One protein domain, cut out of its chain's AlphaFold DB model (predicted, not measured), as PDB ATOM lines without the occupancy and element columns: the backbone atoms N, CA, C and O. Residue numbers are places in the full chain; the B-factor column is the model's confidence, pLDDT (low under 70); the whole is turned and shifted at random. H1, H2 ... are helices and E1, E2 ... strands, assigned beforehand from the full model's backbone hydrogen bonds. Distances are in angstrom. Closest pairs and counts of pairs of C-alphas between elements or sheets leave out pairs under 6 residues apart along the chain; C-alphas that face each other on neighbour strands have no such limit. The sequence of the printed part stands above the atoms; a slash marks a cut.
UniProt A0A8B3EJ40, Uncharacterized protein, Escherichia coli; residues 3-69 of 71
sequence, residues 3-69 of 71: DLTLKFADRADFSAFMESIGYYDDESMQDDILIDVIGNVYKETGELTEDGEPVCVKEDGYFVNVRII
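AT A GLANCE: This is residues 3 to 69 of the 71 residues of an uncharacterized protein of Escherichia coli (UniProt A0A8B3EJ40). A small three-stranded sheet, E1 E5 E2, has helix H1 over one face and its other face bare, and the narrow hairpin E3 and E4 reaches away from one end of it as a long two-stranded arm. At the other end short helix H2 leads into E2, and residues 22 to 28 stick out; the arm and this end together make the length. The printed part has 67 residues, with two named helices and five named strands in the order E1 H1 H2 E2 E3 E4 E5; both sheets are antiparallel, and the class is mixed, helices and strands. The whole is only just loose, close to extended, with a radius of gyration of the C-alphas of 16.1 A and spans of 52 by 24 by 14 A.

HOW THE PARTS SIT: Begin at inner strand E5, residues 62 to 68. Beside it is edge strand E1, residues 3 to 8, antiparallel at 153 degrees, where N 6 and O 64 are within hydrogen-bond range at 2.8 A. Its other neighbour is edge strand E2, residues 33 to 39, antiparallel at 162 degrees, with N 36 and O 65 at 2.9 A. The sheet is only just strongly twisted, its C-alphas lying up to 4.4 A off the best plane. Look next to H1, residues 11 to 20, on this sheet over E1 and E5, at a height over the sheet of 10.3 A. The two make two layers, a helix on one face of a sheet. H1 runs slantwise to the strands, at 37 degrees to E1 on the local plane; the closest C-alphas of H1 and E5 are those of Arg 11 and Tyr 62, 6.2 A apart. H2, residues 27 to 32, is only just not on the sheet, with 4 pairs of C-alphas within 10 A. E1, H1, H2 and E2 form a split strand-helix-strand unit, two strands running the same way with E5 between them, and its crossover is right-handed. E2 runs on into E3, residues 42 to 48, at 37 degrees. E3 forms a hairpin with E4, residues 54 to 58, antiparallel at 146 degrees, with N 45 and O 55 at 2.9 A. In H1 and H2 every O i to N i+4 pair is within hydrogen-bond range.

IN THESE COORDINATES: Find C-alpha 3 at (59.154, 103.786, 31.003); from there E1 runs 16.5 A to Phe 8. H1 covers 14.2 A, E2 18.0 A and E3 14.7 A. E5 begins at C-alpha 62, (70.815, 101.260, 19.258), and runs 19.8 A to C-alpha 68 at (61.656, 102.199, 36.783).

THE WHOLE: The two C-alphas farthest apart, those of Ser 28 and Glu 50, are 52.9 A apart. The printed part has no cut, and no link is long. No printed residue is under 70 in pLDDT.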
ATOM      1  N   ASP A   3      58.423 104.429  32.097       90.75
ATOM      2  CA  ASP A   3      59.154 103.786  31.003       90.75
ATOM      3  C   ASP A   3      59.853 104.860  30.160       90.75
ATOM      4  O   ASP A   3      59.273 105.908  29.860       90.75
ATOM      5  N   LEU A   4      61.098 104.593  29.777       93.62
ATOM      6  CA  LEU A   4      61.904 105.448  28.916       93.62
ATOM      7  C   LEU A   4      62.586 104.599  27.846       93.62
ATOM      8  O   LEU A   4      63.206 103.587  28.157       93.62
ATOM      9  N   THR A   5      62.530 105.044  26.596       95.44
ATOM     10  CA  THR A   5      63.365 104.491  25.526       95.44
ATOM     11  C   THR A   5      64.603 105.364  25.366       95.44
ATOM     12  O   THR A   5      64.502 106.561  25.094       95.44
ATOM     13  N   LEU A   6      65.775 104.758  25.521       96.31
ATOM     14  CA  LEU A   6      67.072 105.376  25.290       96.31
ATOM     15  C   LEU A   6      67.596 104.990  23.906       96.31
ATOM     16  O   LEU A   6      67.427 103.853  23.462       96.31
ATOM     17  N   LYS A   7      68.251 105.945  23.240       97.50
ATOM     18  CA  LYS A   7      68.961 105.749  21.974       97.50
ATOM     19  C   LYS A   7      70.453 105.988  22.197       97.50
ATOM     20  O   LYS A   7      70.837 107.065  22.642       97.50
ATOM     21  N   PHE A   8      71.257 105.012  21.805       97.88
ATOM     22  CA  PHE A   8      72.718 105.058  21.765       97.88
ATOM     23  C   PHE A   8      73.208 105.057  20.318       97.88
ATOM     24  O   PHE A   8      72.441 104.730  19.407       97.88
ATOM     25  N   ALA A   9      74.473 105.408  20.089       97.19
ATOM     26  CA  ALA A   9      75.057 105.323  18.750       97.19
ATOM     27  C   ALA A   9      75.133 103.864  18.268       97.19
ATOM     28  O   ALA A   9      74.732 103.536  17.150       97.19
ATOM     29  N   ASP A  10      75.597 102.973  19.143       97.25
ATOM     30  CA  ASP A  10      75.700 101.541  18.898       97.25
ATOM     31  C   ASP A  10      75.688 100.748  20.221       97.25
ATOM     32  O   ASP A  10      75.471 101.286  21.310       97.25
ATOM     33  N   ARG A  11      75.907  99.433  20.124       96.81
ATOM     34  CA  ARG A  11      75.980  98.551  21.294       96.81
ATOM     35  C   ARG A  11      77.169  98.876  22.209       96.81
ATOM     36  O   ARG A  11      77.060  98.651  23.407       96.81
ATOM     37  N   ALA A  12      78.301  99.327  21.668       97.81
ATOM     38  CA  ALA A  12      79.485  99.633  22.467       97.81
ATOM     39  C   ALA A  12      79.273 100.912  23.286       97.81
ATOM     40  O   ALA A  12      79.633 100.934  24.459       97.81
ATOM     41  N   ASP A  13      78.622 101.915  22.700       98.19
ATOM     42  CA  ASP A  13      78.203 103.141  23.384       98.19
ATOM     43  C   ASP A  13      77.225 102.841  24.535       98.19
ATOM     44  O   ASP A  13      77.426 103.292  25.661       98.19
ATOM     45  N   PHE A  14      76.237 101.965  24.304       97.50
ATOM     46  CA  PHE A  14      75.374 101.456  25.377       97.50
ATOM     47  C   PHE A  14      76.173 100.751  26.485       97.50
ATOM     48  O   PHE A  14      76.009 101.069  27.660       97.50
ATOM     49  N   SER A  15      77.058  99.812  26.133       97.00
ATOM     50  CA  SER A  15      77.873  99.100  27.126       97.00
ATOM     51  C   SER A  15      78.749 100.049  27.949       97.00
ATOM     52  O   SER A  15      78.830  99.890  29.165       97.00
ATOM     53  N   ALA A  16      79.365 101.046  27.306       98.25
ATOM     54  CA  ALA A  16      80.193 102.048  27.970       98.25
ATOM     55  C   ALA A  16      79.367 102.930  28.915       98.25
ATOM     56  O   ALA A  16      79.812 103.227  30.022       98.25
ATOM     57  N   PHE A  17      78.146 103.308  28.520       97.25
ATOM     58  CA  PHE A  17      77.219 104.010  29.403       97.25
ATOM     59  C   PHE A  17      76.902 103.186  30.659       97.25
ATOM     60  O   PHE A  17      77.057 103.697  31.768       97.25
ATOM     61  N   MET A  18      76.538 101.910  30.497       96.56
ATOM     62  CA  MET A  18      76.225 101.006  31.613       96.56
ATOM     63  C   MET A  18      77.402 100.837  32.583       96.56
ATOM     64  O   MET A  18      77.209 100.830  33.798       96.56
ATOM     65  N   GLU A  19      78.623 100.746  32.053       97.69
ATOM     66  CA  GLU A  19      79.849 100.714  32.854       97.69
ATOM     67  C   GLU A  19      80.085 102.050  33.577       97.69
ATOM     68  O   GLU A  19      80.368 102.065  34.770       97.69
ATOM     69  N   SER A  20      79.897 103.183  32.892       97.62
ATOM     70  CA  SER A  20      80.139 104.518  33.457       97.62
ATOM     71  C   SER A  20      79.247 104.866  34.651       97.62
ATOM     72  O   SER A  20      79.673 105.612  35.532       97.62
ATOM     73  N   ILE A  21      78.024 104.326  34.689       95.38
ATOM     74  CA  ILE A  21      77.093 104.516  35.809       95.38
ATOM     75  C   ILE A  21      77.269 103.454  36.903       95.38
ATOM     76  O   ILE A  21      76.547 103.486  37.892       95.38
ATOM     77  N   GLY A  22      78.208 102.517  36.727       96.25
ATOM     78  CA  GLY A  22      78.480 101.445  37.682       96.25
ATOM     79  C   GLY A  22      77.348 100.427  37.804       96.25
ATOM     80  O   GLY A  22      77.265  99.743  38.817       96.25
ATOM     81  N   TYR A  23      76.480 100.307  36.789       95.19
ATOM     82  CA  TYR A  23      75.257  99.502  36.885       95.19
ATOM     83  C   TYR A  23      75.535  98.060  37.310       95.19
ATOM     84  O   TYR A  23      74.822  97.509  38.140       95.19
ATOM     85  N   TYR A  24      76.582  97.444  36.757       94.38
ATOM     86  CA  TYR A  24      76.895  96.037  37.013       94.38
ATOM     87  C   TYR A  24      77.375  95.759  38.445       94.38
ATOM     88  O   TYR A  24      77.264  94.619  38.893       94.38
ATOM     89  N   ASP A  25      77.853  96.783  39.155       97.19
ATOM     90  CA  ASP A  25      78.344  96.681  40.532       97.19
ATOM     91  C   ASP A  25      77.331  97.218  41.568       97.19
ATOM     92  O   ASP A  25      77.563  97.100  42.772       97.19
ATOM     93  N   ASP A  26      76.210  97.795  41.123       96.31
ATOM     94  CA  ASP A  26      75.165  98.376  41.971       96.31
ATOM     95  C   ASP A  26      73.890  97.513  41.954       96.31
ATOM     96  O   ASP A  26      73.008  97.670  41.109       96.31
ATOM     97  N   GLU A  27      73.797  96.582  42.908       94.56
ATOM     98  CA  GLU A  27      72.639  95.690  43.079       94.56
ATOM     99  C   GLU A  27      71.341  96.469  43.359       94.56
ATOM    100  O   GLU A  27      70.290  96.117  42.832       94.56
ATOM    101  N   SER A  28      71.412  97.581  44.103       94.31
ATOM    102  CA  SER A  28      70.228  98.402  44.393       94.31
ATOM    103  C   SER A  28      69.662  99.014  43.117       94.31
ATOM    104  O   SER A  28      68.451  99.034  42.922       94.31
ATOM    105  N   MET A  29      70.532  99.501  42.230       93.75
ATOM    106  CA  MET A  29      70.100 100.034  40.943       93.75
ATOM    107  C   MET A  29      69.484  98.944  40.065       93.75
ATOM    108  O   MET A  29      68.454  99.186  39.441       93.75
ATOM    109  N   GLN A  30      70.083  97.750  40.034       94.12
ATOM    110  CA  GLN A  30      69.552  96.598  39.294       94.12
ATOM    111  C   GLN A  30      68.156  96.184  39.784       94.12
ATOM    112  O   GLN A  30      67.317  95.805  38.968       94.12
ATOM    113  N   ASP A  31      67.888  96.303  41.084       94.00
ATOM    114  CA  ASP A  31      66.577  96.012  41.674       94.00
ATOM    115  C   ASP A  31      65.521  97.092  41.370       94.00
ATOM    116  O   ASP A  31      64.320  96.804  41.323       94.00
ATOM    117  N   ASP A  32      65.953  98.334  41.134       93.44
ATOM    118  CA  ASP A  32      65.063  99.474  40.903       93.44
ATOM    119  C   ASP A  32      64.656  99.650  39.431       93.44
ATOM    120  O   ASP A  32      63.632 100.296  39.154       93.44
ATOM    121  N   ILE A  33      65.406  99.074  38.477       93.12
ATOM    122  CA  ILE A  33      65.138  99.212  37.038       93.12
ATOM    123  C   ILE A  33      65.144  97.881  36.268       93.12
ATOM    124  O   ILE A  33      66.000  97.028  36.455       93.12
ATOM    125  N   LEU A  34      64.224  97.730  35.307       93.94
ATOM    126  CA  LEU A  34      64.316  96.699  34.264       93.94
ATOM    127  C   LEU A  34      64.894  97.298  32.991       93.94
ATOM    128  O   LEU A  34      64.449  98.354  32.539       93.94
ATOM    129  N   ILE A  35      65.823  96.571  32.377       95.19
ATOM    130  CA  ILE A  35      66.436  96.930  31.102       95.19
ATOM    131  C   ILE A  35      66.044  95.889  30.058       95.19
ATOM    132  O   ILE A  35      66.310  94.701  30.228       95.19
ATOM    133  N   ASP A  36      65.439  96.348  28.966       95.62
ATOM    134  CA  ASP A  36      65.091  95.529  27.809       95.62
ATOM    135  C   ASP A  36      65.773  96.077  26.553       95.62
ATOM    136  O   ASP A  36      65.588  97.230  26.155       95.62
ATOM    137  N   VAL A  37      66.613  95.254  25.936       95.44
ATOM    138  CA  VAL A  37      67.449  95.661  24.808       95.44
ATOM    139  C   VAL A  37      66.701  95.406  23.504       95.44
ATOM    140  O   VAL A  37      66.576  94.266  23.063       95.44
ATOM    141  N   ILE A  38      66.272  96.483  22.843       95.44
ATOM    142  CA  ILE A  38      65.628  96.428  21.522       95.44
ATOM    143  C   ILE A  38      66.690  96.218  20.431       95.44
ATOM    144  O   ILE A  38      66.519  95.434  19.500       95.44
ATOM    145  N   GLY A  39      67.816  96.921  20.548       95.06
ATOM    146  CA  GLY A  39      68.913  96.881  19.595       95.06
ATOM    147  C   GLY A  39      68.634  97.680  18.324       95.06
ATOM    148  O   GLY A  39      68.405  98.886  18.391       95.06
ATOM    149  N   ASN A  40      68.714  97.032  17.160       95.00
ATOM    150  CA  ASN A  40      68.474  97.698  15.878       95.00
ATOM    151  C   ASN A  40      66.972  97.741  15.584       95.00
ATOM    152  O   ASN A  40      66.326  96.697  15.528       95.00
ATOM    153  N   VAL A  41      66.447  98.932  15.315       94.94
ATOM    154  CA  VAL A  41      65.059  99.125  14.884       94.94
ATOM    155  C   VAL A  41      65.031  99.324  13.371       94.94
ATOM    156  O   VAL A  41      65.950  99.910  12.804       94.94
ATOM    157  N   TYR A  42      63.993  98.823  12.710       94.62
ATOM    158  CA  TYR A  42      63.756  99.026  11.282       94.62
ATOM    159  C   TYR A  42      62.367  99.630  11.103       94.62
ATOM    160  O   TYR A  42      61.421  99.175  11.747       94.62
ATOM    161  N   LYS A  43      62.247 100.644  10.245       94.12
ATOM    162  CA  LYS A  43      60.964 101.254   9.887       94.12
ATOM    163  C   LYS A  43      60.644 101.018   8.423       94.12
ATOM    164  O   LYS A  43      61.535 101.074   7.575       94.12
ATOM    165  N   GLU A  44      59.369 100.806   8.133       95.69
ATOM    166  CA  GLU A  44      58.872 100.786   6.762       95.69
ATOM    167  C   GLU A  44      58.996 102.181   6.140       95.69
ATOM    168  O   GLU A  44      58.755 103.199   6.795       95.69
ATOM    169  N   THR A  45      59.375 102.238   4.866       93.94
ATOM    170  CA  THR A  45      59.454 103.495   4.106       93.94
ATOM    171  C   THR A  45      58.111 103.891   3.491       93.94
ATOM    172  O   THR A  45      57.964 105.020   3.026       93.94
ATOM    173  N   GLY A  46      57.132 102.978   3.492       93.69
ATOM    174  CA  GLY A  46      55.876 103.102   2.747       93.69
ATOM    175  C   GLY A  46      55.979 102.656   1.283       93.69
ATOM    176  O   GLY A  46      54.981 102.700   0.566       93.69
ATOM    177  N   GLU A  47      57.159 102.218   0.838       96.31
ATOM    178  CA  GLU A  47      57.381 101.631  -0.485       96.31
ATOM    179  C   GLU A  47      57.281 100.101  -0.426       96.31
ATOM    180  O   GLU A  47      57.529  99.487   0.616       96.31
ATOM    181  N   LEU A  48      56.945  99.488  -1.563       97.06
ATOM    182  CA  LEU A  48      56.942  98.037  -1.745       97.06
ATOM    183  C   LEU A  48      58.033  97.632  -2.745       97.06
ATOM    184  O   LEU A  48      58.324  98.372  -3.686       97.06
ATOM    185  N   THR A  49      58.619  96.452  -2.560       94.00
ATOM    186  CA  THR A  49      59.483  95.806  -3.554       94.00
ATOM    187  C   THR A  49      58.670  95.376  -4.781       94.00
ATOM    188  O   THR A  49      57.439  95.418  -4.775       94.00
ATOM    189  N   GLU A  50      59.340  94.920  -5.845       94.62
ATOM    190  CA  GLU A  50      58.662  94.383  -7.041       94.62
ATOM    191  C   GLU A  50      57.764  93.172  -6.725       94.62
ATOM    192  O   GLU A  50      56.752  92.967  -7.396       94.62
ATOM    193  N   ASP A  51      58.089  92.430  -5.662       95.81
ATOM    194  CA  ASP A  51      57.307  91.294  -5.161       95.81
ATOM    195  C   ASP A  51      56.164  91.716  -4.212       95.81
ATOM    196  O   ASP A  51      55.398  90.872  -3.750       95.81
ATOM    197  N   GLY A  52      56.017  93.016  -3.930       95.19
ATOM    198  CA  GLY A  52      54.972  93.559  -3.057       95.19
ATOM    199  C   GLY A  52      55.299  93.543  -1.559       95.19
ATOM    200  O   GLY A  52      54.406  93.791  -0.753       95.19
ATOM    201  N   GLU A  53      56.550  93.276  -1.177       95.19
ATOM    202  CA  GLU A  53      56.994  93.252   0.224       95.19
ATOM    203  C   GLU A  53      57.377  94.659   0.713       95.19
ATOM    204  O   GLU A  53      57.923  95.443  -0.067       95.19
ATOM    205  N   PRO A  54      57.145  95.015   1.987       95.19
ATOM    206  CA  PRO A  54      57.490  96.333   2.507       95.19
ATOM    207  C   PRO A  54      59.002  96.570   2.512       95.19
ATOM    208  O   PRO A  54      59.795  95.745   2.974       95.19
ATOM    209  N   VAL A  55      59.412  97.743   2.032       96.19
ATOM    210  CA  VAL A  55      60.801  98.192   2.130       96.19
ATOM    211  C   VAL A  55      61.037  98.763   3.524       96.19
ATOM    212  O   VAL A  55      60.399  99.733   3.935       96.19
ATOM    213  N   CYS A  56      61.993  98.178   4.241       95.44
ATOM    214  CA  CYS A  56      62.385  98.614   5.576       95.44
ATOM    215  C   CYS A  56      63.788  99.221   5.566       95.44
ATOM    216  O   CYS A  56      64.730  98.642   5.024       95.44
ATOM    217  N   VAL A  57      63.951 100.359   6.237       95.94
ATOM    218  CA  VAL A  57      65.256 100.980   6.489       95.94
ATOM    219  C   VAL A  57      65.599 100.889   7.965       95.94
ATOM    220  O   VAL A  57      64.734 101.016   8.832       95.94
ATOM    221  N   LYS A  58      66.879 100.651   8.253       94.62
ATOM    222  CA  LYS A  58      67.379 100.634   9.625       94.62
ATOM    223  C   LYS A  58      67.289 102.046  10.209       94.62
ATOM    224  O   LYS A  58      67.827 102.987   9.627       94.62
ATOM    225  N   GLU A  59      66.654 102.171  11.367       95.25
ATOM    226  CA  GLU A  59      66.720 103.378  12.178       95.25
ATOM    227  C   GLU A  59      68.135 103.574  12.709       95.25
ATOM    228  O   GLU A  59      68.806 102.637  13.151       95.25
ATOM    229  N   ASP A  60      68.584 104.821  12.679       94.81
ATOM    230  CA  ASP A  60      69.874 105.180  13.237       94.81
ATOM    231  C   ASP A  60      69.881 104.972  14.761       94.81
ATOM    232  O   ASP A  60      68.988 105.461  15.464       94.81
ATOM    233  N   GLY A  61      70.919 104.298  15.256       96.19
ATOM    234  CA  GLY A  61      71.164 104.045  16.674       96.19
ATOM    235  C   GLY A  61      70.871 102.627  17.170       96.19
ATOM    236  O   GLY A  61      70.525 101.711  16.418       96.19
ATOM    237  N   TYR A  62      71.045 102.470  18.480       97.69
ATOM    238  CA  TYR A  62      70.815 101.260  19.258       97.69
ATOM    239  C   TYR A  62      69.869 101.579  20.414       97.69
ATOM    240  O   TYR A  62      70.138 102.478  21.211       97.69
ATOM    241  N   PHE A  63      68.747 100.875  20.482       97.75
ATOM    242  CA  PHE A  63      67.636 101.247  21.351       97.75
ATOM    243  C   PHE A  63      67.507 100.307  22.545       97.75
ATOM    244  O   PHE A  63      67.664  99.090  22.421       97.75
ATOM    245  N   VAL A  64      67.201 100.877  23.705       97.50
ATOM    246  CA  VAL A  64      67.020 100.149  24.963       97.50
ATOM    247  C   VAL A  64      65.847 100.765  25.714       97.50
ATOM    248  O   VAL A  64      65.774 101.983  25.856       97.50
ATOM    249  N   ASN A  65      64.929  99.937  26.196       96.44
ATOM    250  CA  ASN A  65      63.877 100.354  27.109       96.44
ATOM    251  C   ASN A  65      64.352 100.197  28.550       96.44
ATOM    252  O   ASN A  65      64.888  99.159  28.928       96.44
ATOM    253  N   VAL A  66      64.107 101.223  29.356       94.94
ATOM    254  CA  VAL A  66      64.351 101.230  30.794       94.94
ATOM    255  C   VAL A  66      63.023 101.465  31.496       94.94
ATOM    256  O   VAL A  66      62.324 102.437  31.206       94.94
ATOM    257  N   ARG A  67      62.677 100.583  32.429       94.50
ATOM    258  CA  ARG A  67      61.491 100.707  33.275       94.50
ATOM    259  C   ARG A  67      61.911 100.881  34.720       94.50
ATOM    260  O   ARG A  67      62.573 100.010  35.261       94.50
ATOM    261  N   ILE A  68      61.450 101.952  35.353       92.25
ATOM    262  CA  ILE A  68      61.656 102.199  36.783       92.25
ATOM    263  C   ILE A  68      60.529 101.514  37.560       92.25
ATOM    264  O   ILE A  68      59.346 101.831  37.359       92.25
ATOM    265  N   ILE A  69      60.905 100.551  38.403       89.38
ATOM    266  CA  ILE A  69      59.995  99.654  39.124       89.38
ATOM    267  C   ILE A  69      59.616 100.243  40.488       89.38
ATOM    268  O   ILE A  69      58.428 100.285  40.812       89.38
TER     269      ILE A  69